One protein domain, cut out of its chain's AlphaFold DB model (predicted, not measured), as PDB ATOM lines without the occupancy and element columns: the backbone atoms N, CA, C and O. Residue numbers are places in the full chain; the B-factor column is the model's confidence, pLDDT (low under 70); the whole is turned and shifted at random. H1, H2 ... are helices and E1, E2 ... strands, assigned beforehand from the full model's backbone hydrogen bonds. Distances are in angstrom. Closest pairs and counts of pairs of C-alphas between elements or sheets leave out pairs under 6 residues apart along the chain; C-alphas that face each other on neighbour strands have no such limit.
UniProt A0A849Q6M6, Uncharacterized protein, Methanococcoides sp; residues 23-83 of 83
ATOM      1  N   TRP A  23      23.673  36.709  19.163       66.50
ATOM      2  CA  TRP A  23      22.747  37.410  20.053       66.50
ATOM      3  C   TRP A  23      21.405  37.779  19.384       66.50
ATOM      4  O   TRP A  23      20.369  37.790  20.045       66.50
ATOM      5  N   TYR A  24      21.394  38.006  18.062       68.62
ATOM      6  CA  TYR A  24      20.192  38.374  17.300       68.62
ATOM      7  C   TYR A  24      19.193  37.225  17.083       68.62
ATOM      8  O   TYR A  24      18.076  37.470  16.624       68.62
ATOM      9  N   TYR A  25      19.545  35.972  17.404       69.62
ATOM     10  CA  TYR A  25      18.576  34.870  17.346       69.62
ATOM     11  C   TYR A  25      17.489  34.982  18.427       69.62
ATOM     12  O   TYR A  25      16.430  34.369  18.284       69.62
ATOM     13  N   GLY A  26      17.706  35.829  19.441       68.31
ATOM     14  CA  GLY A  26      16.738  36.109  20.497       68.31
ATOM     15  C   GLY A  26      16.527  34.924  21.439       68.31
ATOM     16  O   GLY A  26      17.282  33.954  21.417       68.31
ATOM     17  N   TRP A  27      15.494  35.015  22.273       72.12
ATOM     18  CA  TRP A  27      15.121  34.003  23.265       72.12
ATOM     19  C   TRP A  27      13.878  33.224  22.810       72.12
ATOM     20  O   TRP A  27      12.970  33.804  22.213       72.12
ATOM     21  N   GLY A  28      13.820  31.918  23.093       77.50
ATOM     22  CA  GLY A  28      12.671  31.058  22.794       77.50
ATOM     23  C   GLY A  28      12.783  30.217  21.516       77.50
ATOM     24  O   GLY A  28      13.865  29.979  20.979       77.50
ATOM     25  N   ILE A  29      11.635  29.710  21.049       83.12
ATOM     26  CA  ILE A  29      11.532  28.789  19.907       83.12
ATOM     27  C   ILE A  29      11.203  29.573  18.636       83.12
ATOM     28  O   ILE A  29      10.126  30.155  18.527       83.12
ATOM     29  N   ARG A  30      12.102  29.563  17.649       82.94
ATOM     30  CA  ARG A  30      11.935  30.278  16.378       82.94
ATOM     31  C   ARG A  30      12.184  29.365  15.188       82.94
ATOM     32  O   ARG A  30      13.244  28.757  15.066       82.94
ATOM     33  N   LEU A  31      11.220  29.317  14.274       84.62
ATOM     34  CA  LEU A  31      11.381  28.673  12.974       84.62
ATOM     35  C   LEU A  31      11.925  29.687  11.968       84.62
ATOM     36  O   LEU A  31      11.305  30.714  11.708       84.62
ATOM     37  N   TRP A  32      13.069  29.371  11.378       82.44
ATOM     38  CA  TRP A  32      13.620  30.062  10.228       82.44
ATOM     39  C   TRP A  32      13.347  29.218   8.985       82.44
ATOM     40  O   TRP A  32      13.692  28.039   8.921       82.44
ATOM     41  N   LEU A  33      12.632  29.791   8.019       77.50
ATOM     42  CA  LEU A  33      12.177  29.049   6.840       77.50
ATOM     43  C   LEU A  33      13.251  28.983   5.746       77.50
ATOM     44  O   LEU A  33      13.224  28.064   4.929       77.50
ATOM     45  N   TRP A  34      14.192  29.930   5.741       76.38
ATOM     46  CA  TRP A  34      15.226  30.094   4.719       76.38
ATOM     47  C   TRP A  34      16.565  30.456   5.382       76.38
ATOM     48  O   TRP A  34      16.745  31.618   5.740       76.38
ATOM     49  N   PRO A  35      17.515  29.513   5.548       76.81
ATOM     50  CA  PRO A  35      17.408  28.049   5.418       76.81
ATOM     51  C   PRO A  35      16.455  27.428   6.458       76.81
ATOM     52  O   PRO A  35      16.259  28.004   7.523       76.81
ATOM     53  N   LYS A  36      15.882  26.243   6.168       81.94
ATOM     54  CA  LYS A  36      14.929  25.520   7.043       81.94
ATOM     55  C   LYS A  36      15.586  25.076   8.358       81.94
ATOM     56  O   LYS A  36      16.022  23.930   8.496       81.94
ATOM     57  N   MET A  37      15.634  25.984   9.322       86.50
ATOM     58  CA  MET A  37      16.279  25.805  10.614       86.50
ATOM     59  C   MET A  37      15.316  26.130  11.751       86.50
ATOM     60  O   MET A  37      14.633  27.146  11.725       86.50
ATOM     61  N   LEU A  38      15.278  25.295  12.781       87.94
ATOM     62  CA  LEU A  38      14.507  25.549  13.991       87.94
ATOM     63  C   LEU A  38      15.465  25.834  15.143       87.94
ATOM     64  O   LEU A  38      16.338  25.024  15.440       87.94
ATOM     65  N   ILE A  39      15.312  26.990  15.770       87.19
ATOM     66  CA  ILE A  39      16.152  27.460  16.865       87.19
ATOM     67  C   ILE A  39      15.342  27.343  18.151       87.19
ATOM     68  O   ILE A  39      14.249  27.886  18.248       87.19
ATOM     69  N   PHE A  40      15.876  26.634  19.129       82.75
ATOM     70  CA  PHE A  40      15.340  26.466  20.468       82.75
ATOM     71  C   PHE A  40      16.289  27.149  21.434       82.75
ATOM     72  O   PHE A  40      17.179  26.496  21.961       82.75
ATOM     73  N   ASN A  41      16.164  28.454  21.640       80.12
ATOM     74  CA  ASN A  41      17.002  29.122  22.621       80.12
ATOM     75  C   ASN A  41      16.365  29.013  24.012       80.12
ATOM     76  O   ASN A  41      15.429  29.752  24.322       80.12
ATOM     77  N   VAL A  42      16.828  28.038  24.798       70.31
ATOM     78  CA  VAL A  42      16.364  27.809  26.174       70.31
ATOM     79  C   VAL A  42      17.212  28.614  27.157       70.31
ATOM     80  O   VAL A  42      16.658  29.247  28.054       70.31
ATOM     81  N   SER A  43      18.531  28.642  26.952       68.19
ATOM     82  CA  SER A  43      19.476  29.393  27.775       68.19
ATOM     83  C   SER A  43      20.811  29.633  27.056       68.19
ATOM     84  O   SER A  43      21.277  28.802  26.275       68.19
ATOM     85  N   GLY A  44      21.419  30.791  27.329       72.44
ATOM     86  CA  GLY A  44      22.785  31.116  26.916       72.44
ATOM     87  C   GLY A  44      22.975  31.537  25.452       72.44
ATOM     88  O   GLY A  44      22.039  31.712  24.670       72.44
ATOM     89  N   LEU A  45      24.245  31.754  25.096       77.12
ATOM     90  CA  LEU A  45      24.699  31.987  23.718       77.12
ATOM     91  C   LEU A  45      25.224  30.705  23.065       77.12
ATOM     92  O   LEU A  45      25.505  30.697  21.870       77.12
ATOM     93  N   ASP A  46      25.373  29.628  23.828       84.62
ATOM     94  CA  ASP A  46      25.854  28.355  23.323       84.62
ATOM     95  C   ASP A  46      24.683  27.436  22.959       84.62
ATOM     96  O   ASP A  46      23.633  27.422  23.596       84.62
ATOM     97  N   ALA A  47      24.853  26.674  21.883       88.31
ATOM     98  CA  ALA A  47      23.839  25.771  21.372       88.31
ATOM     99  C   ALA A  47      24.465  24.520  20.752       88.31
ATOM    100  O   ALA A  47      25.651  24.470  20.435       88.31
ATOM    101  N   VAL A  48      23.645  23.502  20.529       90.12
ATOM    102  CA  VAL A  48      23.994  22.338  19.713       90.12
ATOM    103  C   VAL A  48      23.215  22.401  18.412       90.12
ATOM    104  O   VAL A  48      21.987  22.446  18.417       90.12
ATOM    105  N   GLU A  49      23.930  22.408  17.294       90.94
ATOM    106  CA  GLU A  49      23.371  22.279  15.958       90.94
ATOM    107  C   GLU A  49      23.301  20.803  15.563       90.94
ATOM    108  O   GLU A  49      24.314  20.111  15.505       90.94
ATOM    109  N   ILE A  50      22.094  20.333  15.274       91.12
ATOM    110  CA  ILE A  50      21.791  18.996  14.781       91.12
ATOM    111  C   ILE A  50      21.363  19.127  13.324       91.12
ATOM    112  O   ILE A  50      20.380  19.806  13.008       91.12
ATOM    113  N   LYS A  51      22.079  18.448  12.431       91.12
ATOM    114  CA  LYS A  51      21.741  18.373  11.010       91.12
ATOM    115  C   LYS A  51      21.048  17.052  10.716       91.12
ATOM    116  O   LYS A  51      21.581  15.987  11.017       91.12
ATOM    117  N   MET A  52      19.876  17.128  10.097       90.81
ATOM    118  CA  MET A  52      19.101  15.957   9.695       90.81
ATOM    119  C   MET A  52      19.337  15.602   8.223       90.81
ATOM    120  O   MET A  52      19.635  16.469   7.399       90.81
ATOM    121  N   LYS A  53      19.124  14.330   7.868       89.12
ATOM    122  CA  LYS A  53      19.235  13.798   6.498       89.12
ATOM    123  C   LYS A  53      18.274  14.480   5.529       89.12
ATOM    124  O   LYS A  53      18.609  14.682   4.371       89.12
ATOM    125  N   ASN A  54      17.108  14.898   6.021       86.06
ATOM    126  CA  ASN A  54      16.103  15.640   5.256       86.06
ATOM    127  C   ASN A  54      16.466  17.124   5.007       86.06
ATOM    128  O   ASN A  54      15.638  17.877   4.497       86.06
ATOM    129  N   GLY A  55      17.667  17.564   5.402       85.19
ATOM    130  CA  GLY A  55      18.153  18.932   5.215       85.19
ATOM    131  C   GLY A  55      17.656  19.942   6.254       85.19
ATOM    132  O   GLY A  55      18.050  21.105   6.191       85.19
ATOM    133  N   LYS A  56      16.823  19.531   7.221       88.81
ATOM    134  CA  LYS A  56      16.411  20.393   8.338       88.81
ATOM    135  C   LYS A  56      17.546  20.534   9.348       88.81
ATOM    136  O   LYS A  56      18.230  19.561   9.673       88.81
ATOM    137  N   ILE A  57      17.702  21.745   9.870       90.50
ATOM    138  CA  ILE A  57      18.693  22.069  10.896       90.50
ATOM    139  C   ILE A  57      17.959  22.399  12.193       90.50
ATOM    140  O   ILE A  57      16.944  23.092  12.185       90.50
ATOM    141  N   TYR A  58      18.464  21.908  13.315       89.38
ATOM    142  CA  TYR A  58      17.918  22.195  14.635       89.38
ATOM    143  C   TYR A  58      19.021  22.756  15.514       89.38
ATOM    144  O   TYR A  58      20.056  22.123  15.661       89.38
ATOM    145  N   ARG A  59      18.816  23.929  16.103       89.06
ATOM    146  CA  ARG A  59      19.740  24.523  17.069       89.06
ATOM    147  C   ARG A  59      19.104  24.511  18.437       89.06
ATOM    148  O   ARG A  59      18.031  25.073  18.596       89.06
ATOM    149  N   ILE A  60      19.751  23.889  19.407       87.75
ATOM    150  CA  ILE A  60      19.244  23.754  20.771       87.75
ATOM    151  C   ILE A  60      20.185  24.512  21.697       87.75
ATOM    152  O   ILE A  60      21.293  24.051  21.940       87.75
ATOM    153  N   GLY A  61      19.757  25.684  22.157       84.88
ATOM    154  CA  GLY A  61      20.416  26.469  23.195       84.88
ATOM    155  C   GLY A  61      20.369  25.724  24.519       84.88
ATOM    156  O   GLY A  61      19.311  25.226  24.911       84.88
ATOM    157  N   THR A  62      21.526  25.588  25.149       82.50
ATOM    158  CA  THR A  62      21.711  24.841  26.393       82.50
ATOM    159  C   THR A  62      22.928  25.390  27.128       82.50
ATOM    160  O   THR A  62      23.905  25.788  26.492       82.50
ATOM    161  N   ASP A  63      22.896  25.346  28.459       83.06
ATOM    162  CA  ASP A  63      24.035  25.719  29.306       83.06
ATOM    163  C   ASP A  63      25.178  24.689  29.217       83.06
ATOM    164  O   ASP A  63      26.335  24.994  29.501       83.06
ATOM    165  N   GLU A  64      24.873  23.466  28.764       85.88
ATOM    166  CA  GLU A  64      25.816  22.343  28.693       85.88
ATOM    167  C   GLU A  64      25.933  21.767  27.263       85.88
ATOM    168  O   GLU A  64      25.695  20.576  27.022       85.88
ATOM    169  N   PRO A  65      26.349  22.576  26.269       87.75
ATOM    170  CA  PRO A  65      26.331  22.204  24.850       87.75
ATOM    171  C   PRO A  65      27.209  20.985  24.545       87.75
ATOM    172  O   PRO A  65      26.823  20.104  23.779       87.75
ATOM    173  N   LYS A  66      28.375  20.885  25.190       87.56
ATOM    174  CA  LYS A  66      29.316  19.773  24.993       87.56
ATOM    175  C   LYS A  66      28.769  18.444  25.511       87.56
ATOM    176  O   LYS A  66      29.044  17.401  24.923       87.56
ATOM    177  N   GLN A  67      28.027  18.466  26.618       88.94
ATOM    178  CA  GLN A  67      27.436  17.248  27.173       88.94
ATOM    179  C   GLN A  67      26.325  16.737  26.262       88.94
ATOM    180  O   GLN A  67      26.297  15.551  25.938       88.94
ATOM    181  N   LEU A  68      25.481  17.644  25.762       88.38
ATOM    182  CA  LEU A  68      24.423  17.301  24.820       88.38
ATOM    183  C   LEU A  68      24.980  16.765  23.491       88.38
ATOM    184  O   LEU A  68      24.506  15.741  23.002       88.38
ATOM    185  N   GLU A  69      26.011  17.401  22.928       91.00
ATOM    186  CA  GLU A  69      26.694  16.902  21.725       91.00
ATOM    187  C   GLU A  69      27.211  15.471  21.932       91.00
ATOM    188  O   GLU A  69      26.918  14.585  21.128       91.00
ATOM    189  N   ARG A  70      27.927  15.220  23.036       90.81
ATOM    190  CA  ARG A  70      28.448  13.885  23.367       90.81
ATOM    191  C   ARG A  70      27.337  12.854  23.520       90.81
ATOM    192  O   ARG A  70      27.466  11.764  22.971       90.81
ATOM    193  N   ALA A  71      26.254  13.195  24.214       90.25
ATOM    194  CA  ALA A  71      25.114  12.304  24.396       90.25
ATOM    195  C   ALA A  71      24.470  11.925  23.052       90.25
ATOM    196  O   ALA A  71      24.172  10.754  22.816       90.25
ATOM    197  N   ILE A  72      24.316  12.888  22.135       88.75
ATOM    198  CA  ILE A  72      23.779  12.631  20.792       88.75
ATOM    199  C   ILE A  72      24.728  11.736  19.991       88.75
ATOM    200  O   ILE A  72      24.288  10.747  19.406       88.75
ATOM    201  N   LEU A  73      26.027  12.044  19.980       89.00
ATOM    202  CA  LEU A  73      27.024  11.235  19.274       89.00
ATOM    203  C   LEU A  73      27.086   9.804  19.823       89.00
ATOM    204  O   LEU A  73      27.167   8.851  19.048       89.00
ATOM    205  N   GLN A  74      26.995   9.639  21.142       88.94
ATOM    206  CA  GLN A  74      26.938   8.330  21.783       88.94
ATOM    207  C   GLN A  74      25.666   7.570  21.399       88.94
ATOM    208  O   GLN A  74      25.754   6.398  21.045       88.94
ATOM    209  N   ALA A  75      24.503   8.226  21.398       86.62
ATOM    210  CA  ALA A  75      23.238   7.614  20.996       86.62
ATOM    211  C   ALA A  75      23.246   7.167  19.522       86.62
ATOM    212  O   ALA A  75      22.748   6.089  19.197       86.62
ATOM    213  N   ILE A  76      23.852   7.960  18.630       85.44
ATOM    214  CA  ILE A  76      24.043   7.582  17.221       85.44
ATOM    215  C   ILE A  76      24.987   6.380  17.115       85.44
ATOM    216  O   ILE A  76      24.691   5.438  16.384       85.44
ATOM    217  N   LYS A  77      26.104   6.390  17.856       81.88
ATOM    218  CA  LYS A  77      27.094   5.307  17.836       81.88
ATOM    219  C   LYS A  77      26.521   3.990  18.357       81.88
ATOM    220  O   LYS A  77      26.725   2.970  17.715       81.88
ATOM    221  N   LEU A  78      25.801   4.007  19.480       75.25
ATOM    222  CA  LEU A  78      25.188   2.808  20.067       75.25
ATOM    223  C   LEU A  78      24.244   2.120  19.076       75.25
ATOM    224  O   LEU A  78      24.321   0.911  18.901       75.25
ATOM    225  N   LYS A  79      23.460   2.901  18.326       66.56
ATOM    226  CA  LYS A  79      22.567   2.362  17.299       66.56
ATOM    227  C   LYS A  79      23.298   1.670  16.142       66.56
ATOM    228  O   LYS A  79      22.696   0.833  15.492       66.56
ATOM    229  N   ILE A  80      24.552   2.016  15.850       61.16
ATOM    230  CA  ILE A  80      25.339   1.370  14.783       61.16
ATOM    231  C   ILE A  80      25.871  -0.000  15.235       61.16
ATOM    232  O   ILE A  80      26.118  -0.852  14.393       61.16
ATOM    233  N   VAL A  81      26.043  -0.213  16.545       61.56
ATOM    234  CA  VAL A  81      26.635  -1.441  17.113       61.56
ATOM    235  C   VAL A  81      25.588  -2.535  17.363       61.56
ATOM    236  O   VAL A  81      25.944  -3.701  17.461       61.56
ATOM    237  N   GLU A  82      24.301  -2.185  17.441       58.81
ATOM    238  CA  GLU A  82      23.197  -3.141  17.643       58.81
ATOM    239  C   GLU A  82      22.669  -3.792  16.342       58.81
ATOM    240  O   GLU A  82      21.607  -4.415  16.372       58.81
ATOM    241  N   PHE A  83      23.377  -3.653  15.211       48.75
ATOM    242  CA  PHE A  83      23.037  -4.292  13.928       48.75
ATOM    243  C   PHE A  83      24.026  -5.389  13.542       48.75
ATOM    244  O   PHE A  83      25.248  -5.156  13.676       48.75
TER     245      PHE A  83
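What this domain is: This is residues 23 to 83 of the 83 residues of an uncharacterized protein of Methanococcoides sp (UniProt A0A849Q6M6). Two strand hairpins, E1 with E2 and E3 with E4, stand side by side as one small twisted sheet, and a single long helix, H1, starts near edge strand E3 and runs out beyond the sheet. Its far part sticks out as an arm: residues 73 to 83, of which 73 to 81 belong to H1, stand free. The printed part has 61 residues, with four named strands followed by one named helix, class mixed; the mixed sheet has the order E1 E2 E4 E3. The whole is loose, with a radius of gyration of the C-alphas of 13.1 A, and flat, spanning 42 by 26 by 12 A.

How they stand to each other: Start at E1, residues 28 to 33, an edge strand antiparallel to E2, residues 36 to 41, at 171 degrees; look for N 30 and O 39, 2.8 A apart. E2 is parallel to E4, residues 57 to 61, at 8 degrees, with N 40 and O 59 at 2.7 A. E4 is antiparallel to the other edge strand, E3, residues 46 to 52, at 158 degrees, with N 50 and O 58 at 2.7 A. The sheet is twisted, its C-alphas up to 4.5 A off the best plane. H1, residues 65 to 81, is on the sheet and over E3, at a height over the sheet of 11.5 A, and runs along the strands, at 4 degrees to E3 on the local plane, which only just can be fitted, to 6 C-alphas. The closest C-alphas of E3 and H1 are those of Ala 47 and Pro 65, 5.6 A apart. In H1 every O i to N i+4 pair is within hydrogen-bond range.

Where its parts are: Find C-alpha 28 at (12.671, 31.058, 22.794), where E1 begins; E1 and E2 each measure 16.1 A, E3 19.6 A and E4 13.2 A. H1 runs 24.9 A from C-alpha 65 at (26.331, 22.204, 24.850) to C-alpha 81 at (26.635, -1.441, 17.113).

The domain as a whole: The C-alphas farthest apart, those of Tyr 24 and Phe 83, are 42.9 A apart. The printed part has no cut, and its four links are tight. Look for pLDDT under 70 at residues 23 to 26, 43 and 79 to 83.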